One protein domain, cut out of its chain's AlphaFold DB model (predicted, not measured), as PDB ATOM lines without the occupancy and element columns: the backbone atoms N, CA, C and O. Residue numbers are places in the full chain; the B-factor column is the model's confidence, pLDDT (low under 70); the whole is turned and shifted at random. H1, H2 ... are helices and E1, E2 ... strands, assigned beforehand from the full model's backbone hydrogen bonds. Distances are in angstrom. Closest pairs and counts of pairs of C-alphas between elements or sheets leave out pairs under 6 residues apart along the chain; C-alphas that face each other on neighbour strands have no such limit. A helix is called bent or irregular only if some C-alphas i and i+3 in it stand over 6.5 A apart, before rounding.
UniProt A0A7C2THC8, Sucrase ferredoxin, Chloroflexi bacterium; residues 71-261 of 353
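AT A GLANCE: This is residues 71 to 261 of the 353 residues of the protein "Sucrase ferredoxin" of Chloroflexi bacterium (UniProt A0A7C2THC8). One long sheet of nine strands folds back on itself, so that the leaf E4 E3 E1 faces the leaf E6 E5 E7 E8 E9, with E2 as the hinge between them. Helices cover the outside: H1, H2, H3 and H4 are strung round the first leaf and its hinge, while H5 packs on E5 and E6 of the second leaf and H6 packs on H5. The 191 printed residues have six named helices and nine named strands, in the order E1 H1 E2 E3 E4 H2 H3 H4 E5 H5 E6 E7 E8 H6 E9; the class is mixed, helices and strands. The mixed sheet, order E4 E3 E1 E2 E6 E5 E7 E8 E9, is strongly twisted and curled like part of a barrel. The whole is compact, with a radius of gyration of the C-alphas of 15.9 A, and rounded, spanning 44 by 35 by 34 A.

IN THESE COORDINATES: Find C-alpha 71 at (80.357, -24.132, 202.209), where strand E1 begins and runs to residue 75. After residues 76 to 91, which hold no named element, look for helix H1 at residues 92 to 104, 18.3 A long. Three long strands come next: E2, residues 108 to 114, 19.5 A; E3, residues 124 to 130, 19.7 A; and E4, residues 137 to 143, 19.5 A. Then read three short helices, H2 at 146 to 151, H3 at 154 to 158 and H4 at 162 to 167. E5, residues 173 to 177, leads to H5, residues 184 to 204, 24.6 A from C-alpha 184 at (93.886, -4.326, 201.139). E6 at 205 to 208, E7 at 220 to 223 and E8 at 227 to 229 follow. H6 takes residues 237 to 245, 12.1 A, and E9 runs from 254 to C-alpha 257 at (92.200, -28.790, 205.449).

HOW THE PARTS SIT: Begin at E1 and E2, parallel at 24 degrees, where N 72 and O 109 are 2.8 A apart; with H1 they make a strand-helix-strand unit, two parallel neighbours joined through a helix, its crossover right-handed. E3 is antiparallel to E1, with N 73 and O 127 at 2.8 A, and forms a hairpin with the edge strand E4, with N 126 and O 141 at 2.9 A. The pairing of E2 is staggered: residues 109 to 113 pair with E1 and 113 to 114 with the antiparallel E6, where N 114 and O 207 are 2.8 A apart. E5, H5, E6 is a second such unit, also right-handed; N 206 and O 174 are 2.8 A apart. E7 is antiparallel to E5, with N 223 and O 173 at 2.8 A, and makes a hairpin with E8, with N 229 and O 220 at 2.8 A; E8 is antiparallel to its other neighbour, the edge strand E9, with N 255 and O 228 within hydrogen-bond range at 2.9 A. Across the fold, the closest C-alphas of E3 and E7, those of Ala 129 and Phe 223, are 6.9 A apart. H5 is on the sheet at a height of 6.6 A, over E6 and along it at 9 degrees on the local plane; it has a kink of 90 degrees near residue 198 and is irregular, with C-alphas 200 and 203 9.5 A apart. Its residues 193 to 197 alone touch H6, at a steep tilt of 54 degrees, the same way; the closest C-alphas, of Leu 197 and Ala 237, are 6.6 A apart. H6 is not on the sheet. H1 grazes the sheet with residues 98 to 103, H2 with 146 to 149 and H3 with 157 to 158. H1 touches H2 with residues 94 to 97 alone, the closest C-alphas being those of Val 94 and Asn 147, 6.3 A. H4, over none of the strands at a height of 6.2 A, is irregular, with C-alphas 163 and 166 7.8 A apart. Every O i to N i+4 pair is within hydrogen-bond range in H1, H3 and H6, against 12 of 17 in H5, 0 of 2 in H2 and 0 of 2 in H4; the O i to N i+3 counts are 3 of 3 in H2 and 1 of 3 in H4.

THE WHOLE: The two C-alphas farthest apart, those of Ser 93 and Pro 239, are 43.9 A from each other. The printed part has no cut. Look for its long links from E1 to H1 and from E6 to E7. The mean pLDDT of the printed part is 93.5, and it falls under 70 at residues 117 to 121 and at residue 162.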
ATOM      1  N   TRP A  71      80.085 -25.358 202.940       98.06
ATOM      2  CA  TRP A  71      80.357 -24.132 202.209       98.06
ATOM      3  C   TRP A  71      79.195 -23.773 201.309       98.06
ATOM      4  O   TRP A  71      78.852 -24.526 200.403       98.06
ATOM      5  N   LEU A  72      78.651 -22.585 201.523       98.00
ATOM      6  CA  LEU A  72      77.658 -21.960 200.666       98.00
ATOM      7  C   LEU A  72      78.399 -20.951 199.784       98.00
ATOM      8  O   LEU A  72      78.919 -19.954 200.283       98.00
ATOM      9  N   LEU A  73      78.513 -21.209 198.483       98.50
ATOM     10  CA  LEU A  73      79.203 -20.326 197.540       98.50
ATOM     11  C   LEU A  73      78.165 -19.688 196.616       98.50
ATOM     12  O   LEU A  73      77.700 -20.309 195.661       98.50
ATOM     13  N   LEU A  74      77.787 -18.447 196.912       98.00
ATOM     14  CA  LEU A  74      76.721 -17.735 196.210       98.00
ATOM     15  C   LEU A  74      77.295 -16.712 195.233       98.00
ATOM     16  O   LEU A  74      78.032 -15.808 195.630       98.00
ATOM     17  N   GLU A  75      76.935 -16.818 193.956       97.19
ATOM     18  CA  GLU A  75      77.339 -15.840 192.953       97.19
ATOM     19  C   GLU A  75      76.762 -14.447 193.244       97.19
ATOM     20  O   GLU A  75      75.552 -14.235 193.355       97.19
ATOM     21  N   TYR A  76      77.650 -13.460 193.316       95.44
ATOM     22  CA  TYR A  76      77.323 -12.075 193.602       95.44
ATOM     23  C   TYR A  76      78.052 -11.128 192.653       95.44
ATOM     24  O   TYR A  76      79.277 -11.016 192.652       95.44
ATOM     25  N   ARG A  77      77.277 -10.428 191.821       90.62
ATOM     26  CA  ARG A  77      77.805  -9.654 190.682       90.62
ATOM     27  C   ARG A  77      78.152  -8.206 191.010       90.62
ATOM     28  O   ARG A  77      78.826  -7.547 190.219       90.62
ATOM     29  N   ALA A  78      77.717  -7.718 192.165       91.38
ATOM     30  CA  ALA A  78      78.029  -6.378 192.632       91.38
ATOM     31  C   ALA A  78      79.336  -6.348 193.448       91.38
ATOM     32  O   ALA A  78      80.070  -7.334 193.582       91.38
ATOM     33  N   THR A  79      79.688  -5.164 193.944       91.19
ATOM     34  CA  THR A  79      80.892  -4.967 194.754       91.19
ATOM     35  C   THR A  79      80.715  -5.607 196.125       91.19
ATOM     36  O   THR A  79      79.734  -5.338 196.813       91.19
ATOM     37  N   VAL A  80      81.674  -6.444 196.526       93.50
ATOM     38  CA  VAL A  80      81.688  -7.093 197.843       93.50
ATOM     39  C   VAL A  80      82.195  -6.103 198.895       93.50
ATOM     40  O   VAL A  80      83.281  -5.539 198.738       93.50
ATOM     41  N   GLY A  81      81.405  -5.902 199.950       95.06
ATOM     42  CA  GLY A  81      81.767  -5.093 201.116       95.06
ATOM     43  C   GLY A  81      82.729  -5.793 202.084       95.06
ATOM     44  O   GLY A  81      83.150  -6.936 201.874       95.06
ATOM     45  N   SER A  82      83.089  -5.111 203.169       93.31
ATOM     46  CA  SER A  82      83.953  -5.652 204.228       93.31
ATOM     47  C   SER A  82      83.263  -6.783 204.988       93.31
ATOM     48  O   SER A  82      83.879  -7.822 205.250       93.31
ATOM     49  N   LYS A  83      81.978  -6.590 205.302       94.44
ATOM     50  CA  LYS A  83      81.054  -7.616 205.792       94.44
ATOM     51  C   LYS A  83      80.191  -8.084 204.623       94.44
ATOM     52  O   LYS A  83      79.278  -7.388 204.191       94.44
ATOM     53  N   ALA A  84      80.587  -9.205 204.023       95.31
ATOM     54  CA  ALA A  84      80.171  -9.547 202.665       95.31
ATOM     55  C   ALA A  84      78.652  -9.681 202.502       95.31
ATOM     56  O   ALA A  84      78.136  -9.195 201.501       95.31
ATOM     57  N   LEU A  85      77.954 -10.317 203.448       96.69
ATOM     58  CA  LEU A  85      76.508 -10.524 203.359       96.69
ATOM     59  C   LEU A  85      75.746  -9.254 203.746       96.69
ATOM     60  O   LEU A  85      74.856  -8.822 203.020       96.69
ATOM     61  N   GLU A  86      76.124  -8.638 204.858       96.69
ATOM     62  CA  GLU A  86      75.456  -7.490 205.467       96.69
ATOM     63  C   GLU A  86      75.496  -6.260 204.553       96.69
ATOM     64  O   GLU A  86      74.476  -5.603 204.346       96.69
ATOM     65  N   GLU A  87      76.652  -5.998 203.939       96.69
ATOM     66  CA  GLU A  87      76.885  -4.867 203.031       96.69
ATOM     67  C   GLU A  87      76.562  -5.202 201.559       96.69
ATOM     68  O   GLU A  87      76.944  -4.460 200.653       96.69
ATOM     69  N   SER A  88      75.900  -6.332 201.284       97.31
ATOM     70  CA  SER A  88      75.487  -6.697 199.921       97.31
ATOM     71  C   SER A  88      74.145  -6.081 199.519       97.31
ATOM     72  O   SER A  88      73.326  -5.708 200.359       97.31
ATOM     73  N   SER A  89      73.878  -6.048 198.212       96.38
ATOM     74  CA  SER A  89      72.566  -5.696 197.651       96.38
ATOM     75  C   SER A  89      71.588  -6.879 197.577       96.38
ATOM     76  O   SER A  89      70.596  -6.805 196.854       96.38
ATOM     77  N   ILE A  90      71.886  -8.001 198.241       97.50
ATOM     78  CA  ILE A  90      70.973  -9.151 198.334       97.50
ATOM     79  C   ILE A  90      69.715  -8.713 199.118       97.50
ATOM     80  O   ILE A  90      69.860  -7.945 200.070       97.50
ATOM     81  N   PRO A  91      68.493  -9.157 198.760       98.00
ATOM     82  CA  PRO A  91      67.283  -8.797 199.504       98.00
ATOM     83  C   PRO A  91      67.379  -9.160 200.991       98.00
ATOM     84  O   PRO A  91      67.892 -10.224 201.341       98.00
ATOM     85  N   ASP A  92      66.859  -8.305 201.873       98.31
ATOM     86  CA  ASP A  92      67.007  -8.491 203.324       98.31
ATOM     87  C   ASP A  92      66.334  -9.769 203.841       98.31
ATOM     88  O   ASP A  92      66.868 -10.421 204.736       98.31
ATOM     89  N   SER A  93      65.226 -10.194 203.223       98.00
ATOM     90  CA  SER A  93      64.595 -11.492 203.498       98.00
ATOM     91  C   SER A  93      65.555 -12.659 203.248       98.00
ATOM     92  O   SER A  93      65.679 -13.555 204.081       98.00
ATOM     93  N   VAL A  94      66.298 -12.618 202.139       98.06
ATOM     94  CA  VAL A  94      67.294 -13.634 201.774       98.06
ATOM     95  C   VAL A  94      68.511 -13.563 202.698       98.06
ATOM     96  O   VAL A  94      68.999 -14.598 203.145       98.06
ATOM     97  N   LYS A  95      68.988 -12.360 203.049       98.31
ATOM     98  CA  LYS A  95      70.074 -12.199 204.034       98.31
ATOM     99  C   LYS A  95      69.696 -12.789 205.391       98.31
ATOM    100  O   LYS A  95      70.513 -13.485 205.997       98.31
ATOM    101  N   ALA A  96      68.480 -12.523 205.865       97.50
ATOM    102  CA  ALA A  96      67.968 -13.069 207.117       97.50
ATOM    103  C   ALA A  96      67.885 -14.601 207.060       97.50
ATOM    104  O   ALA A  96      68.331 -15.265 207.994       97.50
ATOM    105  N   HIS A  97      67.405 -15.151 205.943       96.25
ATOM    106  CA  HIS A  97      67.317 -16.592 205.715       96.25
ATOM    107  C   HIS A  97      68.697 -17.274 205.741       96.25
ATOM    108  O   HIS A  97      68.929 -18.166 206.556       96.25
ATOM    109  N   LEU A  98      69.661 -16.766 204.963       96.56
ATOM    110  CA  LEU A  98      71.051 -17.241 204.971       96.56
ATOM    111  C   LEU A  98      71.691 -17.128 206.361       96.56
ATOM    112  O   LEU A  98      72.417 -18.019 206.792       96.56
ATOM    113  N   SER A  99      71.413 -16.041 207.087       96.25
ATOM    114  CA  SER A  99      71.926 -15.853 208.449       96.25
ATOM    115  C   SER A  99      71.359 -16.884 209.427       96.25
ATOM    116  O   SER A  99      72.059 -17.298 210.347       96.25
ATOM    117  N   THR A 100      70.107 -17.308 209.243       95.25
ATOM    118  CA  THR A 100      69.506 -18.389 210.032       95.25
ATOM    119  C   THR A 100      70.187 -19.722 209.745       95.25
ATOM    120  O   THR A 100      70.578 -20.390 210.699       95.25
ATOM    121  N   TRP A 101      70.438 -20.061 208.476       94.44
ATOM    122  CA  TRP A 101      71.193 -21.268 208.114       94.44
ATOM    123  C   TRP A 101      72.585 -21.292 208.754       94.44
ATOM    124  O   TRP A 101      72.956 -22.260 209.411       94.44
ATOM    125  N   LEU A 102      73.340 -20.195 208.627       94.31
ATOM    126  CA  LEU A 102      74.702 -20.098 209.162       94.31
ATOM    127  C   LEU A 102      74.767 -20.185 210.694       94.31
ATOM    128  O   LEU A 102      75.792 -20.591 211.227       94.31
ATOM    129  N   ARG A 103      73.700 -19.799 211.409       93.44
ATOM    130  CA  ARG A 103      73.611 -19.973 212.870       93.44
ATOM    131  C   ARG A 103      73.211 -21.389 213.276       93.44
ATOM    132  O   ARG A 103      73.596 -21.819 214.357       93.44
ATOM    133  N   GLY A 104      72.410 -22.069 212.455       90.88
ATOM    134  CA  GLY A 104      71.907 -23.414 212.741       90.88
ATOM    135  C   GLY A 104      72.923 -24.524 212.472       90.88
ATOM    136  O   GLY A 104      72.821 -25.594 213.062       90.88
ATOM    137  N   ILE A 105      73.915 -24.272 211.614       89.88
ATOM    138  CA  ILE A 105      74.886 -25.281 211.191       89.88
ATOM    139  C   ILE A 105      76.263 -24.958 211.758       89.88
ATOM    140  O   ILE A 105      76.842 -23.903 211.487       89.88
ATOM    141  N   GLN A 106      76.817 -25.910 212.500       90.12
ATOM    142  CA  GLN A 106      78.175 -25.811 213.008       90.12
ATOM    143  C   GLN A 106      79.187 -25.738 211.853       90.12
ATOM    144  O   GLN A 106      79.129 -26.523 210.906       90.12
ATOM    145  N   ASP A 107      80.125 -24.792 211.945       93.12
ATOM    146  CA  ASP A 107      81.227 -24.609 210.993       93.12
ATOM    147  C   ASP A 107      80.768 -24.498 209.522       93.12
ATOM    148  O   ASP A 107      81.442 -24.968 208.596       93.12
ATOM    149  N   ALA A 108      79.612 -23.868 209.297       95.38
ATOM    150  CA  ALA A 108      79.157 -23.472 207.972       95.38
ATOM    151  C   ALA A 108      79.693 -22.091 207.583       95.38
ATOM    152  O   ALA A 108      79.839 -21.187 208.409       95.38
ATOM    153  N   ARG A 109      79.954 -21.898 206.289       96.69
ATOM    154  CA  ARG A 109      80.470 -20.630 205.776       96.69
ATOM    155  C   ARG A 109      79.843 -20.225 204.460       96.69
ATOM    156  O   ARG A 109      79.887 -20.969 203.486       96.69
ATOM    157  N   LEU A 110      79.375 -18.981 204.405       98.00
ATOM    158  CA  LEU A 110      78.984 -18.320 203.168       98.00
ATOM    159  C   LEU A 110      80.166 -17.557 202.561       98.00
ATOM    160  O   LEU A 110      80.774 -16.702 203.210       98.00
ATOM    161  N   LEU A 111      80.443 -17.813 201.285       98.56
ATOM    162  CA  LEU A 111      81.260 -16.954 200.442       98.56
ATOM    163  C   LEU A 111      80.401 -16.355 199.335       98.56
ATOM    164  O   LEU A 111      79.686 -17.062 198.629       98.56
ATOM    165  N   LEU A 112      80.542 -15.046 199.139       98.50
ATOM    166  CA  LEU A 112      80.064 -14.409 197.922       98.50
ATOM    167  C   LEU A 112      81.146 -14.581 196.864       98.50
ATOM    168  O   LEU A 112      82.266 -14.098 197.048       98.50
ATOM    169  N   ILE A 113      80.829 -15.290 195.789       97.81
ATOM    170  CA  ILE A 113      81.759 -15.596 194.702       97.81
ATOM    171  C   ILE A 113      81.410 -14.802 193.450       97.81
ATOM    172  O   ILE A 113      80.271 -14.403 193.238       97.81
ATOM    173  N   ARG A 114      82.392 -14.560 192.589       94.69
ATOM    174  CA  ARG A 114      82.158 -13.934 191.286       94.69
ATOM    175  C   ARG A 114      83.164 -14.401 190.255       94.69
ATOM    176  O   ARG A 114      84.360 -14.504 190.532       94.69
ATOM    177  N   GLN A 115      82.684 -14.602 189.041       85.94
ATOM    178  CA  GLN A 115      83.533 -14.638 187.862       85.94
ATOM    179  C   GLN A 115      83.717 -13.206 187.337       85.94
ATOM    180  O   GLN A 115      83.008 -12.276 187.731       85.94
ATOM    181  N   GLY A 116      84.737 -12.984 186.508       71.88
ATOM    182  CA  GLY A 116      84.910 -11.714 185.797       71.88
ATOM    183  C   GLY A 116      83.739 -11.398 184.851       71.88
ATOM    184  O   GLY A 116      82.657 -11.966 184.942       71.88
ATOM    185  N   ARG A 117      83.959 -10.509 183.877       62.28
ATOM    186  CA  ARG A 117      82.932 -10.095 182.893       62.28
ATOM    187  C   ARG A 117      82.387 -11.225 181.993       62.28
ATOM    188  O   ARG A 117      81.478 -10.968 181.218       62.28
ATOM    189  N   ASN A 118      82.912 -12.444 182.120       56.84
ATOM    190  CA  ASN A 118      82.573 -13.605 181.297       56.84
ATOM    191  C   ASN A 118      81.535 -14.544 181.945       56.84
ATOM    192  O   ASN A 118      81.238 -15.586 181.376       56.84
ATOM    193  N   GLY A 119      81.006 -14.223 183.135       60.22
ATOM    194  CA  GLY A 119      79.974 -15.047 183.776       60.22
ATOM    195  C   GLY A 119      78.664 -15.081 182.975       60.22
ATOM    196  O   GLY A 119      78.283 -14.086 182.354       60.22
ATOM    197  N   SER A 120      77.964 -16.221 183.002       61.44
ATOM    198  CA  SER A 120      76.640 -16.388 182.375       61.44
ATOM    199  C   SER A 120      75.675 -15.299 182.846       61.44
ATOM    200  O   SER A 120      75.353 -15.229 184.026       61.44
ATOM    201  N   GLN A 121      75.182 -14.452 181.944       66.19
ATOM    202  CA  GLN A 121      74.375 -13.282 182.317       66.19
ATOM    203  C   GLN A 121      72.994 -13.652 182.891       66.19
ATOM    204  O   GLN A 121      72.428 -12.869 183.649       66.19
ATOM    205  N   ASN A 122      72.469 -14.852 182.621       78.25
ATOM    206  CA  ASN A 122      71.038 -15.121 182.816       78.25
ATOM    207  C   ASN A 122      70.679 -15.838 184.125       78.25
ATOM    208  O   ASN A 122      69.535 -15.747 184.557       78.25
ATOM    209  N   ARG A 123      71.616 -16.559 184.755       90.19
ATOM    210  CA  ARG A 123      71.384 -17.276 186.023       90.19
ATOM    211  C   ARG A 123      72.583 -17.167 186.949       90.19
ATOM    212  O   ARG A 123      73.719 -17.174 186.477       90.19
ATOM    213  N   LEU A 124      72.318 -17.112 188.249       94.06
ATOM    214  CA  LEU A 124      73.327 -17.139 189.302       94.06
ATOM    215  C   LEU A 124      73.720 -18.583 189.613       94.06
ATOM    216  O   LEU A 124      72.881 -19.486 189.599       94.06
ATOM    217  N   ASN A 125      74.994 -18.798 189.917       95.88
ATOM    218  CA  ASN A 125      75.466 -20.052 190.478       95.88
ATOM    219  C   ASN A 125      75.355 -20.031 192.003       95.88
ATOM    220  O   ASN A 125      75.775 -19.075 192.657       95.88
ATOM    221  N   PHE A 126      74.835 -21.115 192.562       97.06
ATOM    222  CA  PHE A 126      74.882 -21.394 193.985       97.06
ATOM    223  C   PHE A 126      75.479 -22.779 194.175       97.06
ATOM    224  O   PHE A 126      74.906 -23.766 193.719       97.06
ATOM    225  N   PHE A 127      76.653 -22.843 194.796       97.44
ATOM    226  CA  PHE A 127      77.293 -24.113 195.103       97.44
ATOM    227  C   PHE A 127      77.182 -24.427 196.585       97.44
ATOM    228  O   PHE A 127      77.375 -23.546 197.425       97.44
ATOM    229  N   VAL A 128      76.957 -25.700 196.885       97.00
ATOM    230  CA  VAL A 128      77.051 -26.247 198.238       97.00
ATOM    231  C   VAL A 128      78.177 -27.266 198.237       97.00
ATOM    232  O   VAL A 128      78.046 -28.330 197.639       97.00
ATOM    233  N   ALA A 129      79.311 -26.930 198.852       96.94
ATOM    234  CA  ALA A 129      80.448 -27.840 198.953       96.94
ATOM    235  C   ALA A 129      80.555 -28.418 200.367       96.94
ATOM    236  O   ALA A 129      80.630 -27.681 201.352       96.94
ATOM    237  N   LYS A 130      80.594 -29.748 200.454       95.38
ATOM    238  CA  LYS A 130      80.766 -30.499 201.699       95.38
ATOM    239  C   LYS A 130      82.182 -31.054 201.736       95.38
ATOM    240  O   LYS A 130      82.529 -31.971 200.987       95.38
ATOM    241  N   THR A 131      83.013 -30.466 202.589       95.88
ATOM    242  CA  THR A 131      84.440 -30.792 202.687       95.88
ATOM    243  C   THR A 131      84.683 -31.764 203.838       95.88
ATOM    244  O   THR A 131      84.324 -31.467 204.979       95.88
ATOM    245  N   ARG A 132      85.282 -32.921 203.539       92.94
ATOM    246  CA  ARG A 132      85.528 -34.028 204.480       92.94
ATOM    247  C   ARG A 132      86.502 -35.046 203.880       92.94
ATOM    248  O   ARG A 132      86.739 -35.039 202.675       92.94
ATOM    249  N   ASP A 133      87.024 -35.951 204.703       88.12
ATOM    250  CA  ASP A 133      88.002 -36.960 204.261       88.12
ATOM    251  C   ASP A 133      87.445 -38.012 203.302       88.12
ATOM    252  O   ASP A 133      88.176 -38.553 202.468       88.12
ATOM    253  N   GLN A 134      86.163 -38.340 203.433       87.12
ATOM    254  CA  GLN A 134      85.523 -39.395 202.657       87.12
ATOM    255  C   GLN A 134      84.320 -38.851 201.905       87.12
ATOM    256  O   GLN A 134      83.494 -38.149 202.479       87.12
ATOM    257  N   ALA A 135      84.239 -39.195 200.618       88.62
ATOM    258  CA  ALA A 135      83.191 -38.737 199.710       88.62
ATOM    259  C   ALA A 135      82.922 -37.218 199.811       88.62
ATOM    260  O   ALA A 135      81.786 -36.823 200.085       88.62
ATOM    261  N   PRO A 136      83.946 -36.351 199.672       93.44
ATOM    262  CA  PRO A 136      83.719 -34.914 199.583       93.44
ATOM    263  C   PRO A 136      82.971 -34.601 198.279       93.44
ATOM    264  O   PRO A 136      83.198 -35.258 197.261       93.44
ATOM    265  N   LEU A 137      82.074 -33.616 198.304       93.94
ATOM    266  CA  LEU A 137      81.166 -33.354 197.187       93.94
ATOM    267  C   LEU A 137      80.830 -31.875 197.019       93.94
ATOM    268  O   LEU A 137      80.999 -31.068 197.935       93.94
ATOM    269  N   ILE A 138      80.340 -31.548 195.827       95.88
ATOM    270  CA  ILE A 138      79.838 -30.229 195.458       95.88
ATOM    271  C   ILE A 138      78.494 -30.420 194.758       95.88
ATOM    272  O   ILE A 138      78.408 -31.184 193.797       95.88
ATOM    273  N   TYR A 139      77.482 -29.686 195.201       95.56
ATOM    274  CA  TYR A 139      76.243 -29.476 194.460       95.56
ATOM    275  C   TYR A 139      76.276 -28.114 193.769       95.56
ATOM    276  O   TYR A 139      76.813 -27.152 194.321       95.56
ATOM    277  N   GLN A 140      75.695 -28.024 192.574       95.38
ATOM    278  CA  GLN A 140      75.487 -26.788 191.830       95.38
ATOM    279  C   GLN A 140      73.999 -26.594 191.534       95.38
ATOM    280  O   GLN A 140      73.382 -27.339 190.769       95.38
ATOM    281  N   TYR A 141      73.464 -25.496 192.050       94.56
ATOM    282  CA  TYR A 141      72.134 -24.996 191.746       94.56
ATOM    283  C   TYR A 141      72.241 -23.749 190.862       94.56
ATOM    284  O   TYR A 141      73.155 -22.925 190.992       94.56
ATOM    285  N   ARG A 142      71.305 -23.615 189.919       94.31
ATOM    286  CA  ARG A 142      71.200 -22.459 189.021       94.31
ATOM    287  C   ARG A 142      69.968 -21.654 189.401       94.31
ATOM    288  O   ARG A 142      68.855 -22.119 189.185       94.31
ATOM    289  N   LEU A 143      70.181 -20.451 189.919       95.06
ATOM    290  CA  LEU A 143      69.118 -19.575 190.408       95.06
ATOM    291  C   LEU A 143      68.776 -18.512 189.357       95.06
ATOM    292  O   LEU A 143      69.670 -17.961 188.712       95.06
ATOM    293  N   ASN A 144      67.498 -18.186 189.201       94.88
ATOM    294  CA  ASN A 144      67.042 -17.042 188.409       94.88
ATOM    295  C   ASN A 144      67.262 -15.724 189.166       94.88
ATOM    296  O   ASN A 144      67.483 -14.681 188.554       94.88
ATOM    297  N   GLY A 145      67.262 -15.769 190.500       94.62
ATOM    298  CA  GLY A 145      67.578 -14.633 191.357       94.62
ATOM    299  C   GLY A 145      67.810 -15.050 192.807       94.62
ATOM    300  O   GLY A 145      67.670 -16.214 193.164       94.62
ATOM    301  N   TYR A 146      68.160 -14.088 193.663       97.00
ATOM    302  CA  TYR A 146      68.440 -14.365 195.078       97.00
ATOM    303  C   TYR A 146      67.228 -14.899 195.852       97.00
ATOM    304  O   TYR A 146      67.417 -15.660 196.793       97.00
ATOM    305  N   ASN A 147      66.004 -14.527 195.462       97.56
ATOM    306  CA  ASN A 147      64.780 -14.980 196.133       97.56
ATOM    307  C   ASN A 147      64.538 -16.487 195.993       97.56
ATOM    308  O   ASN A 147      63.865 -17.053 196.847       97.56
ATOM    309  N   ASP A 148      65.120 -17.141 194.984       96.75
ATOM    310  CA  ASP A 148      65.016 -18.594 194.817       96.75
ATOM    311  C   ASP A 148      65.596 -19.337 196.034       96.75
ATOM    312  O   ASP A 148      65.131 -20.423 196.359       96.75
ATOM    313  N   LEU A 149      66.552 -18.730 196.758       96.44
ATOM    314  CA  LEU A 149      67.124 -19.289 197.990       96.44
ATOM    315  C   LEU A 149      66.092 -19.494 199.105       96.44
ATOM    316  O   LEU A 149      66.315 -20.331 199.966       96.44
ATOM    317  N   LEU A 150      64.976 -18.755 199.096       96.56
ATOM    318  CA  LEU A 150      63.913 -18.894 200.101       96.56
ATOM    319  C   LEU A 150      63.105 -20.188 199.936       96.56
ATOM    320  O   LEU A 150      62.361 -20.549 200.841       96.56
ATOM    321  N   GLY A 151      63.205 -20.842 198.775       93.56
ATOM    322  CA  GLY A 151      62.540 -22.114 198.496       93.56
ATOM    323  C   GLY A 151      63.372 -23.345 198.857       93.56
ATOM    324  O   GLY A 151      62.887 -24.453 198.670       93.56
ATOM    325  N   PHE A 152      64.610 -23.166 199.325       91.75
ATOM    326  CA  PHE A 152      65.459 -24.271 199.761       91.75
ATOM    327  C   PHE A 152      65.215 -24.568 201.237       91.75
ATOM    328  O   PHE A 152      65.153 -23.649 202.056       91.75
ATOM    329  N   ASP A 153      65.163 -25.852 201.574       86.69
ATOM    330  CA  ASP A 153      65.379 -26.296 202.942       86.69
ATOM    331  C   ASP A 153      66.880 -26.521 203.160       86.69
ATOM    332  O   ASP A 153      67.583 -27.088 202.322       86.69
ATOM    333  N   ILE A 154      67.393 -26.036 204.285       84.69
ATOM    334  CA  ILE A 154      68.798 -26.217 204.630       84.69
ATOM    335  C   ILE A 154      69.101 -27.654 205.032       84.69
ATOM    336  O   ILE A 154      70.209 -28.121 204.775       84.69
ATOM    337  N   ASP A 155      68.132 -28.353 205.620       85.44
ATOM    338  CA  ASP A 155      68.311 -29.738 206.042       85.44
ATOM    339  C   ASP A 155      68.530 -30.639 204.818       85.44
ATOM    340  O   ASP A 155      69.454 -31.461 204.811       85.44
ATOM    341  N   ASP A 156      67.804 -30.380 203.727       84.19
ATOM    342  CA  ASP A 156      67.994 -31.052 202.437       84.19
ATOM    343  C   ASP A 156      69.395 -30.798 201.859       84.19
ATOM    344  O   ASP A 156      70.058 -31.717 201.379       84.19
ATOM    345  N   LEU A 157      69.909 -29.565 201.974       81.06
ATOM    346  CA  LEU A 157      71.256 -29.217 201.505       81.06
ATOM    347  C   LEU A 157      72.371 -29.851 202.353       81.06
ATOM    348  O   LEU A 157      73.496 -30.035 201.867       81.06
ATOM    349  N   VAL A 158      72.102 -30.166 203.622       83.56
ATOM    350  CA  VAL A 158      73.066 -30.777 204.551       83.56
ATOM    351  C   VAL A 158      73.116 -32.293 204.382       83.56
ATOM    352  O   VAL A 158      74.210 -32.868 204.423       83.56
ATOM    353  N   VAL A 159      71.985 -32.950 204.126       84.62
ATOM    354  CA  VAL A 159      71.919 -34.402 203.909       84.62
ATOM    355  C   VAL A 159      72.516 -34.770 202.550       84.62
ATOM    356  O   VAL A 159      72.387 -34.053 201.561       84.62
ATOM    357  N   ASP A 160      73.272 -35.866 202.491       80.94
ATOM    358  CA  ASP A 160      73.735 -36.394 201.209       80.94
ATOM    359  C   ASP A 160      72.576 -37.109 200.531       80.94
ATOM    360  O   ASP A 160      72.249 -38.242 200.886       80.94
ATOM    361  N   ASN A 161      71.952 -36.435 199.571       71.69
ATOM    362  CA  ASN A 161      70.844 -36.999 198.828       71.69
ATOM    363  C   ASN A 161      71.361 -37.681 197.544       71.69
ATOM    364  O   ASN A 161      71.827 -36.985 196.634       71.69
ATOM    365  N   PRO A 162      71.324 -39.026 197.442       66.81
ATOM    366  CA  PRO A 162      71.759 -39.739 196.241       66.81
ATOM    367  C   PRO A 162      70.870 -39.451 195.021       66.81
ATOM    368  O   PRO A 162      71.346 -39.561 193.888       66.81
ATOM    369  N   ASP A 163      69.620 -39.029 195.237       70.50
ATOM    370  CA  ASP A 163      68.678 -38.700 194.165       70.50
ATOM    371  C   ASP A 163      68.988 -37.333 193.520       70.50
ATOM    372  O   ASP A 163      68.595 -37.072 192.383       70.50
ATOM    373  N   GLU A 164      69.807 -36.496 194.168       74.50
ATOM    374  CA  GLU A 164      70.268 -35.200 193.645       74.50
ATOM    375  C   GLU A 164      71.507 -35.294 192.742       74.50
ATOM    376  O   GLU A 164      72.206 -34.306 192.502       74.50
ATOM    377  N   SER A 165      71.766 -36.468 192.162       73.69
ATOM    378  CA  SER A 165      72.866 -36.673 191.207       73.69
ATOM    379  C   SER A 165      72.879 -35.656 190.052       73.69
ATOM    380  O   SER A 165      73.949 -35.298 189.558       73.69
ATOM    381  N   ALA A 166      71.712 -35.126 189.663       82.31
ATOM    382  CA  ALA A 166      71.572 -34.080 188.648       82.31
ATOM    383  C   ALA A 166      72.235 -32.743 189.038       82.31
ATOM    384  O   ALA A 166      72.621 -31.970 188.160       82.31
ATOM    385  N   HIS A 167      72.391 -32.475 190.336       89.00
ATOM    386  CA  HIS A 167      73.046 -31.281 190.865       89.00
ATOM    387  C   HIS A 167      74.530 -31.500 191.158       89.00
ATOM    388  O   HIS A 167      75.222 -30.543 191.503       89.00
ATOM    389  N   HIS A 168      75.053 -32.721 191.012       91.75
ATOM    390  CA  HIS A 168      76.456 -32.993 191.302       91.75
ATOM    391  C   HIS A 168      77.382 -32.222 190.362       91.75
ATOM    392  O   HIS A 168      77.306 -32.313 189.134       91.75
ATOM    393  N   TYR A 169      78.331 -31.517 190.966       94.19
ATOM    394  CA  TYR A 169      79.396 -30.830 190.269       94.19
ATOM    395  C   TYR A 169      80.704 -31.608 190.438       94.19
ATOM    396  O   TYR A 169      81.359 -31.571 191.477       94.19
ATOM    397  N   TRP A 170      81.070 -32.354 189.396       92.25
ATOM    398  CA  TRP A 170      82.156 -33.344 189.430       92.25
ATOM    399  C   TRP A 170      83.561 -32.766 189.237       92.25
ATOM    400  O   TRP A 170      84.551 -33.489 189.352       92.25
ATOM    401  N   ARG A 171      83.664 -31.476 188.911       94.38
ATOM    402  CA  ARG A 171      84.940 -30.785 188.712       94.38
ATOM    403  C   ARG A 171      85.380 -30.117 190.018       94.38
ATOM    404  O   ARG A 171      84.525 -29.684 190.791       94.38
ATOM    405  N   PRO A 172      86.690 -29.987 190.281       96.31
ATOM    406  CA  PRO A 172      87.156 -29.143 191.370       96.31
ATOM    407  C   PRO A 172      86.700 -27.690 191.187       96.31
ATOM    408  O   PRO A 172      86.664 -27.195 190.064       96.31
ATOM    409  N   LEU A 173      86.404 -26.997 192.287       97.88
ATOM    410  CA  LEU A 173      86.198 -25.545 192.289       97.88
ATOM    411  C   LEU A 173      87.324 -24.866 193.050       97.88
ATOM    412  O   LEU A 173      87.735 -25.314 194.120       97.88
ATOM    413  N   TYR A 174      87.775 -23.735 192.530       98.44
ATOM    414  CA  TYR A 174      88.836 -22.944 193.127       98.44
ATOM    415  C   TYR A 174      88.300 -21.559 193.448       98.44
ATOM    416  O   TYR A 174      87.722 -20.889 192.592       98.44
ATOM    417  N   VAL A 175      88.513 -21.097 194.676       98.50
ATOM    418  CA  VAL A 175      88.153 -19.731 195.075       98.50
ATOM    419  C   VAL A 175      89.394 -18.977 195.519       98.50
ATOM    420  O   VAL A 175      90.183 -19.490 196.308       98.50
ATOM    421  N   ILE A 176      89.570 -17.751 195.032       98.56
ATOM    422  CA  ILE A 176      90.643 -16.845 195.449       98.56
ATOM    423  C   ILE A 176      90.026 -15.626 196.113       98.56
ATOM    424  O   ILE A 176      89.226 -14.902 195.518       98.56
ATOM    425  N   CYS A 177      90.455 -15.347 197.339       98.44
ATOM    426  CA  CYS A 177      89.991 -14.172 198.060       98.44
ATOM    427  C   CYS A 177      90.529 -12.889 197.419       98.44
ATOM    428  O   CYS A 177      91.735 -12.639 197.451       98.44
ATOM    429  N   THR A 178      89.631 -12.031 196.928       97.44
ATOM    430  CA  THR A 178      89.977 -10.721 196.344       97.44
ATOM    431  C   THR A 178      89.347  -9.540 197.085       97.44
ATOM    432  O   THR A 178      89.409  -8.404 196.614       97.44
ATOM    433  N   ASN A 179      88.766  -9.774 198.269       96.81
ATOM    434  CA  ASN A 179      88.054  -8.752 199.035       96.81
ATOM    435  C   ASN A 179      88.989  -7.693 199.658       96.81
ATOM    436  O   ASN A 179      89.389  -7.796 200.817       96.81
ATOM    437  N   GLY A 180      89.295  -6.651 198.883       95.38
ATOM    438  CA  GLY A 180      90.101  -5.505 199.315       95.38
ATOM    439  C   GLY A 180      89.417  -4.573 200.310       95.38
ATOM    440  O   GLY A 180      90.110  -3.827 200.992       95.38
ATOM    441  N   ARG A 181      88.077  -4.609 200.399       95.31
ATOM    442  CA  ARG A 181      87.325  -3.857 201.412       95.31
ATOM    443  C   ARG A 181      87.570  -4.443 202.797       95.31
ATOM    444  O   ARG A 181      87.828  -3.690 203.726       95.31
ATOM    445  N   ARG A 182      87.591  -5.779 202.905       95.19
ATOM    446  CA  ARG A 182      87.942  -6.465 204.154       95.19
ATOM    447  C   ARG A 182      89.394  -6.230 204.557       95.19
ATOM    448  O   ARG A 182      89.645  -5.926 205.714       95.19
ATOM    449  N   ASP A 183      90.329  -6.420 203.630       95.81
ATOM    450  CA  ASP A 183      91.738  -6.105 203.860       95.81
ATOM    451  C   ASP A 183      92.448  -5.821 202.516       95.81
ATOM    452  O   ASP A 183      92.378  -6.655 201.601       95.81
ATOM    453  N   PRO A 184      93.164  -4.685 202.365       95.31
ATOM    454  CA  PRO A 184      93.886  -4.326 201.139       95.31
ATOM    455  C   PRO A 184      94.805  -5.425 200.594       95.31
ATOM    456  O   PRO A 184      95.001  -5.552 199.382       95.31
ATOM    457  N   CYS A 185      95.370  -6.234 201.484       94.75
ATOM    458  CA  CYS A 185      96.338  -7.265 201.166       94.75
ATOM    459  C   CYS A 185      95.676  -8.442 200.419       94.75
ATOM    460  O   CYS A 185      96.300  -9.022 199.526       94.75
ATOM    461  N   CYS A 186      94.382  -8.702 200.653       96.50
ATOM    462  CA  CYS A 186      93.593  -9.648 199.860       96.50
ATOM    463  C   CYS A 186      93.440  -9.210 198.399       96.50
ATOM    464  O   CYS A 186      93.687 -10.008 197.499       96.50
ATOM    465  N   ALA A 187      93.081  -7.950 198.132       95.06
ATOM    466  CA  ALA A 187      92.954  -7.472 196.753       95.06
ATOM    467  C   ALA A 187      94.310  -7.380 196.044       95.06
ATOM    468  O   ALA A 187      94.426  -7.805 194.894       95.06
ATOM    469  N   LYS A 188      95.338  -6.866 196.735       93.81
ATOM    470  CA  LYS A 188      96.679  -6.664 196.166       93.81
ATOM    471  C   LYS A 188      97.253  -7.943 195.556       93.81
ATOM    472  O   LYS A 188      97.760  -7.903 194.438       93.81
ATOM    473  N   TRP A 189      97.183  -9.052 196.291       95.25
ATOM    474  CA  TRP A 189      97.775 -10.323 195.869       95.25
ATOM    475  C   TRP A 189      96.758 -11.263 195.211       95.25
ATOM    476  O   TRP A 189      97.094 -11.967 194.265       95.25
ATOM    477  N   GLY A 190      95.505 -11.270 195.674       97.25
ATOM    478  CA  GLY A 190      94.479 -12.179 195.165       97.25
ATOM    479  C   GLY A 190      94.042 -11.863 193.736       97.25
ATOM    480  O   GLY A 190      93.864 -12.775 192.937       97.25
ATOM    481  N   VAL A 191      93.905 -10.582 193.370       96.06
ATOM    482  CA  VAL A 191      93.439 -10.203 192.020       96.06
ATOM    483  C   VAL A 191      94.462 -10.575 190.945       96.06
ATOM    484  O   VAL A 191      94.082 -11.034 189.868       96.06
ATOM    485  N   SER A 192      95.756 -10.386 191.215       95.31
ATOM    486  CA  SER A 192      96.821 -10.766 190.280       95.31
ATOM    487  C   SER A 192      96.932 -12.284 190.139       95.31
ATOM    488  O   SER A 192      97.039 -12.768 189.013       95.31
ATOM    489  N   LEU A 193      96.817 -13.031 191.244       97.44
ATOM    490  CA  LEU A 193      96.772 -14.493 191.216       97.44
ATOM    491  C   LEU A 193      95.561 -15.008 190.421       97.44
ATOM    492  O   LEU A 193      95.724 -15.862 189.554       97.44
ATOM    493  N   TYR A 194      94.367 -14.451 190.661       97.31
ATOM    494  CA  TYR A 194      93.151 -14.822 189.934       97.31
ATOM    495  C   TYR A 194      93.308 -14.640 188.427       97.31
ATOM    496  O   TYR A 194      93.042 -15.568 187.674       97.31
ATOM    497  N   ARG A 195      93.787 -13.473 187.979       94.81
ATOM    498  CA  ARG A 195      94.000 -13.211 186.545       94.81
ATOM    499  C   ARG A 195      94.940 -14.233 185.918       94.81
ATOM    500  O   ARG A 195      94.648 -14.728 184.839       94.81
ATOM    501  N   ARG A 196      96.031 -14.562 186.615       95.44
ATOM    502  CA  ARG A 196      97.028 -15.514 186.129       95.44
ATOM    503  C   ARG A 196      96.483 -16.938 186.024       95.44
ATOM    504  O   ARG A 196      96.773 -17.622 185.053       95.44
ATOM    505  N   LEU A 197      95.715 -17.381 187.015       96.44
ATOM    506  CA  LEU A 197      95.167 -18.738 187.041       96.44
ATOM    507  C   LEU A 197      93.922 -18.901 186.166       96.44
ATOM    508  O   LEU A 197      93.671 -20.000 185.679       96.44
ATOM    509  N   TYR A 198      93.160 -17.832 185.926       95.06
ATOM    510  CA  TYR A 198      91.951 -17.894 185.103       95.06
ATOM    511  C   TYR A 198      92.253 -18.299 183.655       95.06
ATOM    512  O   TYR A 198      91.454 -19.001 183.045       95.06
ATOM    513  N   GLU A 199      93.430 -17.936 183.133       89.81
ATOM    514  CA  GLU A 199      93.910 -18.346 181.803       89.81
ATOM    515  C   GLU A 199      94.034 -19.873 181.647       89.81
ATOM    516  O   GLU A 199      93.994 -20.373 180.526       89.81
ATOM    517  N   VAL A 200      94.174 -20.613 182.755       92.25
ATOM    518  CA  VAL A 200      94.378 -22.072 182.765       92.25
ATOM    519  C   VAL A 200      93.179 -22.824 183.334       92.25
ATOM    520  O   VAL A 200      92.791 -23.854 182.791       92.25
ATOM    521  N   ILE A 201      92.586 -22.328 184.420       95.31
ATOM    522  CA  ILE A 201      91.473 -22.993 185.109       95.31
ATOM    523  C   ILE A 201      90.121 -22.665 184.451       95.31
ATOM    524  O   ILE A 201      89.215 -23.498 184.436       95.31
ATOM    525  N   GLY A 202      89.963 -21.458 183.902       93.69
ATOM    526  CA  GLY A 202      88.705 -21.013 183.304       93.69
ATOM    527  C   GLY A 202      87.557 -20.909 184.315       93.69
ATOM    528  O   GLY A 202      87.696 -20.310 185.383       93.69
ATOM    529  N   GLU A 203      86.398 -21.461 183.960       92.62
ATOM    530  CA  GLU A 203      85.130 -21.284 184.687       92.62
ATOM    531  C   GLU A 203      85.099 -21.918 186.091       92.62
ATOM    532  O   GLU A 203      84.271 -21.541 186.919       92.62
ATOM    533  N   ASP A 204      86.030 -22.808 186.420       95.56
ATOM    534  CA  ASP A 204      86.089 -23.408 187.760       95.56
ATOM    535  C   ASP A 204      86.778 -22.492 188.782       95.56
ATOM    536  O   ASP A 204      86.783 -22.782 189.980       95.56
ATOM    537  N   LEU A 205      87.369 -21.381 188.320       97.38
ATOM    538  CA  LEU A 205      88.034 -20.399 189.164       97.38
ATOM    539  C   LEU A 205      87.147 -19.185 189.429       97.38
ATOM    540  O   LEU A 205      86.752 -18.437 188.527       97.38
ATOM    541  N   TRP A 206      86.959 -18.909 190.711       97.81
ATOM    542  CA  TRP A 206      86.132 -17.826 191.209       97.81
ATOM    543  C   TRP A 206      86.948 -16.867 192.067       97.81
ATOM    544  O   TRP A 206      87.822 -17.255 192.841       97.81
ATOM    545  N   GLN A 207      86.638 -15.581 191.966       97.88
ATOM    546  CA  GLN A 207      86.997 -14.632 193.013       97.88
ATOM    547  C   GLN A 207      85.997 -14.768 194.157       97.88
ATOM    548  O   GLN A 207      84.836 -15.087 193.909       97.88
ATOM    549  N   SER A 208      86.407 -14.470 195.387       98.25
ATOM    550  CA  SER A 208      85.523 -14.565 196.547       98.25
ATOM    551  C   SER A 208      85.618 -13.375 197.497       98.25
ATOM    552  O   SER A 208      86.616 -12.642 197.549       98.25
ATOM    553  N   SER A 209      84.585 -13.259 198.334       98.38
ATOM    554  CA  SER A 209      84.639 -12.576 199.619       98.38
ATOM    555  C   SER A 209      85.720 -13.178 200.532       98.38
ATOM    556  O   SER A 209      86.469 -14.087 200.160       98.38
ATOM    557  N   HIS A 210      85.866 -12.621 201.735       97.81
ATOM    558  CA  HIS A 210      86.991 -12.950 202.595       97.81
ATOM    559  C   HIS A 210      86.936 -14.387 203.137       97.81
ATOM    560  O   HIS A 210      86.038 -14.741 203.896       97.81
ATOM    561  N   VAL A 211      87.957 -15.183 202.809       97.25
ATOM    562  CA  VAL A 211      88.086 -16.593 203.230       97.25
ATOM    563  C   VAL A 211      88.820 -16.782 204.563       97.25
ATOM    564  O   VAL A 211      88.946 -17.906 205.042       97.25
ATOM    565  N   GLY A 212      89.311 -15.706 205.183       95.12
ATOM    566  CA  GLY A 212      90.152 -15.766 206.382       95.12
ATOM    567  C   GLY A 212      91.652 -15.818 206.073       95.12
ATOM    568  O   GLY A 212      92.094 -16.416 205.089       95.12
ATOM    569  N   GLY A 213      92.449 -15.204 206.950       95.06
ATOM    570  CA  GLY A 213      93.910 -15.216 206.864       95.06
ATOM    571  C   GLY A 213      94.490 -14.204 205.873       95.06
ATOM    572  O   GLY A 213      95.354 -14.561 205.083       95.06
ATOM    573  N   HIS A 214      94.054 -12.937 205.887       94.94
ATOM    574  CA  HIS A 214      94.628 -11.884 205.017       94.94
ATOM    575  C   HIS A 214      96.146 -11.680 205.240       94.94
ATOM    576  O   HIS A 214      96.841 -11.265 204.313       94.94
ATOM    577  N   ARG A 215      96.687 -12.057 206.411       95.56
ATOM    578  CA  ARG A 215      98.140 -12.156 206.664       95.56
ATOM    579  C   ARG A 215      98.840 -13.130 205.703       95.56
ATOM    580  O   ARG A 215      99.959 -12.897 205.256       95.56
ATOM    581  N   PHE A 216      98.133 -14.165 205.272       97.25
ATOM    582  CA  PHE A 216      98.595 -15.154 204.302       97.25
ATOM    583  C   PHE A 216      98.132 -14.844 202.873       97.25
ATOM    584  O   PHE A 216      98.072 -15.739 202.043       97.25
ATOM    585  N   ALA A 217      97.763 -13.603 202.538       96.94
ATOM    586  CA  ALA A 217      97.363 -13.287 201.167       96.94
ATOM    587  C   ALA A 217      98.511 -13.543 200.150       96.94
ATOM    588  O   ALA A 217      99.679 -13.262 200.425       96.94
ATOM    589  N   ALA A 218      98.242 -14.051 198.942       97.94
ATOM    590  CA  ALA A 218      96.945 -14.461 198.401       97.94
ATOM    591  C   ALA A 218      96.494 -15.830 198.930       97.94
ATOM    592  O   ALA A 218      97.290 -16.761 198.994       97.94
ATOM    593  N   ASN A 219      95.202 -15.940 199.259       98.62
ATOM    594  CA  ASN A 219      94.605 -17.194 199.711       98.62
ATOM    595  C   ASN A 219      93.757 -17.820 198.611       98.62
ATOM    596  O   ASN A 219      92.924 -17.123 198.021       98.62
ATOM    597  N   MET A 220      93.926 -19.126 198.414       98.69
ATOM    598  CA  MET A 220      93.092 -19.955 197.552       98.69
ATOM    599  C   MET A 220      92.516 -21.130 198.349       98.69
ATOM    600  O   MET A 220      93.218 -21.697 199.182       98.69
ATOM    601  N   VAL A 221      91.265 -21.509 198.087       98.75
ATOM    602  CA  VAL A 221      90.666 -22.750 198.608       98.75
ATOM    603  C   VAL A 221      90.300 -23.659 197.440       98.75
ATOM    604  O   VAL A 221      89.757 -23.183 196.441       98.75
ATOM    605  N   CYS A 222      90.627 -24.946 197.559       98.56
ATOM    606  CA  CYS A 222      90.331 -25.985 196.574       98.56
ATOM    607  C   CYS A 222      89.215 -26.908 197.085       98.56
ATOM    608  O   CYS A 222      89.374 -27.581 198.106       98.56
ATOM    609  N   PHE A 223      88.098 -26.948 196.363       98.56
ATOM    610  CA  PHE A 223      86.943 -27.804 196.621       98.56
ATOM    611  C   PHE A 223      86.921 -29.006 195.668       98.56
ATOM    612  O   PHE A 223      87.391 -28.884 194.538       98.56
ATOM    613  N   PRO A 224      86.366 -30.155 196.093       96.94
ATOM    614  CA  PRO A 224      85.677 -30.379 197.370       96.94
ATOM    615  C   PRO A 224      86.622 -30.743 198.527       96.94
ATOM    616  O   PRO A 224      86.178 -31.030 199.632       96.94
ATOM    617  N   TYR A 225      87.936 -30.713 198.300       97.19
ATOM    618  CA  TYR A 225      88.932 -31.156 199.278       97.19
ATOM    619  C   TYR A 225      89.094 -30.229 200.491       97.19
ATOM    620  O   TYR A 225      89.779 -30.599 201.438       97.19
ATOM    621  N   GLY A 226      88.515 -29.024 200.471       97.88
ATOM    622  CA  GLY A 226      88.598 -28.062 201.571       97.88
ATOM    623  C   GLY A 226      90.027 -27.624 201.889       97.88
ATOM    624  O   GLY A 226      90.321 -27.285 203.030       97.88
ATOM    625  N   ILE A 227      90.940 -27.664 200.917       98.62
ATOM    626  CA  ILE A 227      92.355 -27.369 201.163       98.62
ATOM    627  C   ILE A 227      92.603 -25.878 200.983       98.62
ATOM    628  O   ILE A 227      92.351 -25.325 199.911       98.62
ATOM    629  N   TYR A 228      93.139 -25.249 202.024       98.81
ATOM    630  CA  TYR A 228      93.591 -23.871 201.993       98.81
ATOM    631  C   TYR A 228      95.060 -23.769 201.594       98.81
ATOM    632  O   TYR A 228      95.935 -24.422 202.167       98.81
ATOM    633  N   PHE A 229      95.317 -22.827 200.696       98.75
ATOM    634  CA  PHE A 229      96.643 -22.366 200.332       98.75
ATOM    635  C   PHE A 229      96.768 -20.875 200.630       98.75
ATOM    636  O   PHE A 229      95.825 -20.110 200.416       98.75
ATOM    637  N   GLY A 230      97.922 -20.465 201.140       98.31
ATOM    638  CA  GLY A 230      98.264 -19.079 201.433       98.31
ATOM    639  C   GLY A 230      99.573 -18.680 200.771       98.31
ATOM    640  O   GLY A 230     100.322 -19.519 200.288       98.31
ATOM    641  N   ARG A 231      99.835 -17.375 200.747       97.31
ATOM    642  CA  ARG A 231     101.033 -16.713 200.213       97.31
ATOM    643  C   ARG A 231     101.352 -17.025 198.753       97.31
ATOM    644  O   ARG A 231     102.405 -16.607 198.293       97.31
ATOM    645  N   LEU A 232     100.413 -17.598 198.005       97.06
ATOM    646  CA  LEU A 232     100.572 -17.847 196.576       97.06
ATOM    647  C   LEU A 232     100.918 -16.556 195.827       97.06
ATOM    648  O   LEU A 232     100.384 -15.472 196.123       97.06
ATOM    649  N   ARG A 233     101.816 -16.678 194.849       94.00
ATOM    650  CA  ARG A 233     102.257 -15.577 193.990       94.00
ATOM    651  C   ARG A 233     102.020 -15.892 192.507       94.00
ATOM    652  O   ARG A 233     102.021 -17.058 192.118       94.00
ATOM    653  N   PRO A 234     101.767 -14.875 191.657       92.25
ATOM    654  CA  PRO A 234     101.487 -15.098 190.234       92.25
ATOM    655  C   PRO A 234     102.609 -15.804 189.452       92.25
ATOM    656  O   PRO A 234     102.332 -16.487 188.469       92.25
ATOM    657  N   ASP A 235     103.863 -15.635 189.860       93.38
ATOM    658  CA  ASP A 235     105.042 -16.269 189.262       93.38
ATOM    659  C   ASP A 235     105.123 -17.776 189.549       93.38
ATOM    660  O   ASP A 235     105.550 -18.536 188.683       93.38
ATOM    661  N   GLU A 236     104.606 -18.226 190.691       94.75
ATOM    662  CA  GLU A 236     104.568 -19.641 191.095       94.75
ATOM    663  C   GLU A 236     103.242 -20.331 190.724       94.75
ATOM    664  O   GLU A 236     103.095 -21.546 190.853       94.75
ATOM    665  N   ALA A 237     102.268 -19.566 190.226       94.81
ATOM    666  CA  ALA A 237     100.890 -20.010 190.042       94.81
ATOM    667  C   ALA A 237     100.737 -21.205 189.083       94.81
ATOM    668  O   ALA A 237      99.924 -22.090 189.340       94.81
ATOM    669  N   LEU A 238     101.500 -21.238 187.982       95.69
ATOM    670  CA  LEU A 238     101.370 -22.288 186.963       95.69
ATOM    671  C   LEU A 238     101.895 -23.655 187.439       95.69
ATOM    672  O   LEU A 238     101.125 -24.613 187.385       95.69
ATOM    673  N   PRO A 239     103.145 -23.785 187.935       96.88
ATOM    674  CA  PRO A 239     103.597 -25.042 188.533       96.88
ATOM    675  C   PRO A 239     102.685 -25.510 189.670       96.88
ATOM    676  O   PRO A 239     102.339 -26.689 189.731       96.88
ATOM    677  N   PHE A 240     102.243 -24.574 190.517       98.12
ATOM    678  CA  PHE A 240     101.340 -24.854 191.627       98.12
ATOM    679  C   PHE A 240     100.021 -25.495 191.164       98.12
ATOM    680  O   PHE A 240      99.661 -26.570 191.645       98.12
ATOM    681  N   ILE A 241      99.305 -24.879 190.211       98.00
ATOM    682  CA  ILE A 241      98.002 -25.410 189.785       98.00
ATOM    683  C   ILE A 241      98.138 -26.738 189.040       98.00
ATOM    684  O   ILE A 241      97.305 -27.619 189.231       98.00
ATOM    685  N   VAL A 242      99.202 -26.919 188.250       97.56
ATOM    686  CA  VAL A 242      99.475 -28.193 187.570       97.56
ATOM    687  C   VAL A 242      99.727 -29.304 188.590       97.56
ATOM    688  O   VAL A 242      99.188 -30.399 188.440       97.56
ATOM    689  N   GLY A 243     100.503 -29.040 189.644       98.12
ATOM    690  CA  GLY A 243     100.693 -29.991 190.743       98.12
ATOM    691  C   GLY A 243      99.365 -30.348 191.411       98.12
ATOM    692  O   GLY A 243      99.022 -31.524 191.524       98.12
ATOM    693  N   LEU A 244      98.569 -29.333 191.752       98.12
ATOM    694  CA  LEU A 244      97.284 -29.516 192.418       98.12
ATOM    695  C   LEU A 244      96.269 -30.301 191.573       98.12
ATOM    696  O   LEU A 244      95.576 -31.168 192.099       98.12
ATOM    697  N   GLN A 245      96.201 -30.044 190.265       96.81
ATOM    698  CA  GLN A 245      95.351 -30.794 189.331       96.81
ATOM    699  C   GLN A 245      95.803 -32.252 189.160       96.81
ATOM    700  O   GLN A 245      94.974 -33.116 188.896       96.81
ATOM    701  N   ASN A 246      97.089 -32.540 189.383       97.31
ATOM    702  CA  ASN A 246      97.626 -33.902 189.469       97.31
ATOM    703  C   ASN A 246      97.508 -34.504 190.883       97.31
ATOM    704  O   ASN A 246      98.152 -35.508 191.190       97.31
ATOM    705  N   GLY A 247      96.709 -33.885 191.754       97.06
ATOM    706  CA  GLY A 247      96.438 -34.366 193.101       97.06
ATOM    707  C   GLY A 247      97.569 -34.130 194.097       97.06
ATOM    708  O   GLY A 247      97.550 -34.757 195.146       97.06
ATOM    709  N   GLN A 248      98.535 -33.256 193.808       98.38
ATOM    710  CA  GLN A 248      99.665 -32.967 194.699       98.38
ATOM    711  C   GLN A 248      99.407 -31.721 195.551       98.38
ATOM    712  O   GLN A 248      99.004 -30.671 195.048       98.38
ATOM    713  N   ILE A 249      99.673 -31.816 196.852       98.44
ATOM    714  CA  ILE A 249      99.628 -30.687 197.782       98.44
ATOM    715  C   ILE A 249     100.988 -29.989 197.795       98.44
ATOM    716  O   ILE A 249     102.001 -30.579 198.159       98.44
ATOM    717  N   ASP A 250     100.993 -28.697 197.475       98.25
ATOM    718  CA  ASP A 250     102.176 -27.855 197.642       98.25
ATOM    719  C   ASP A 250     102.341 -27.418 199.105       98.25
ATOM    720  O   ASP A 250     101.635 -26.529 199.597       98.25
ATOM    721  N   LEU A 251     103.293 -28.043 199.801       98.06
ATOM    722  CA  LEU A 251     103.568 -27.783 201.215       98.06
ATOM    723  C   LEU A 251     104.108 -26.374 201.489       98.06
ATOM    724  O   LEU A 251     103.932 -25.885 202.604       98.06
ATOM    725  N   ASN A 252     104.699 -25.685 200.505       96.81
ATOM    726  CA  ASN A 252     105.182 -24.311 200.700       96.81
ATOM    727  C   ASN A 252     104.024 -23.332 200.935       96.81
ATOM    728  O   ASN A 252     104.162 -22.345 201.664       96.81
ATOM    729  N   HIS A 253     102.871 -23.632 200.337       98.25
ATOM    730  CA  HIS A 253     101.668 -22.811 200.391       98.25
ATOM    731  C   HIS A 253     100.570 -23.415 201.277       98.25
ATOM    732  O   HIS A 253      99.578 -22.742 201.552       98.25
ATOM    733  N   TYR A 254     100.724 -24.659 201.735       98.69
ATOM    734  CA  TYR A 254      99.716 -25.379 202.508       98.69
ATOM    735  C   TYR A 254      99.410 -24.697 203.847       98.69
ATOM    736  O   TYR A 254     100.300 -24.435 204.659       98.69
ATOM    737  N   ARG A 255      98.122 -24.433 204.094       98.56
ATOM    738  CA  ARG A 255      97.635 -23.926 205.385       98.56
ATOM    739  C   ARG A 255      96.929 -24.984 206.218       98.56
ATOM    740  O   ARG A 255      96.992 -24.922 207.443       98.56
ATOM    741  N   GLY A 256      96.241 -25.917 205.568       98.44
ATOM    742  CA  GLY A 256      95.401 -26.899 206.242       98.44
ATOM    743  C   GLY A 256      94.189 -27.322 205.419       98.44
ATOM    744  O   GLY A 256      93.777 -26.624 204.487       98.44
ATOM    745  N   ARG A 257      93.576 -28.437 205.811       98.50
ATOM    746  CA  ARG A 257      92.200 -28.790 205.449       98.50
ATOM    747  C   ARG A 257      91.232 -28.069 206.372       98.50
ATOM    748  O   ARG A 257      91.415 -28.078 207.587       98.50
ATOM    749  N   SER A 258      90.188 -27.485 205.803       97.88
ATOM    750  CA  SER A 258      89.187 -26.716 206.541       97.88
ATOM    751  C   SER A 258      88.421 -27.559 207.551       97.88
ATOM    752  O   SER A 258      87.926 -27.036 208.526       97.88
ATOM    753  N   TYR A 259      88.329 -28.867 207.362       96.50
ATOM    754  CA  TYR A 259      87.606 -29.753 208.270       96.50
ATOM    755  C   TYR A 259      88.509 -30.414 209.327       96.50
ATOM    756  O   TYR A 259      88.063 -31.303 210.046       96.50
ATOM    757  N   TYR A 260      89.782 -30.010 209.420       98.06
ATOM    758  CA  TYR A 260      90.696 -30.438 210.480       98.06
ATOM    759  C   TYR A 260      90.867 -29.336 211.528       98.06
ATOM    760  O   TYR A 260      90.967 -28.164 211.155       98.06
ATOM    761  N   PRO A 261      90.997 -29.678 212.824       97.44
ATOM    762  CA  PRO A 261      91.405 -28.701 213.824       97.44
ATOM    763  C   PRO A 261      92.847 -28.211 213.558       97.44
ATOM    764  O   PRO A 261      93.650 -28.954 212.981       97.44
TER     765      PRO A 261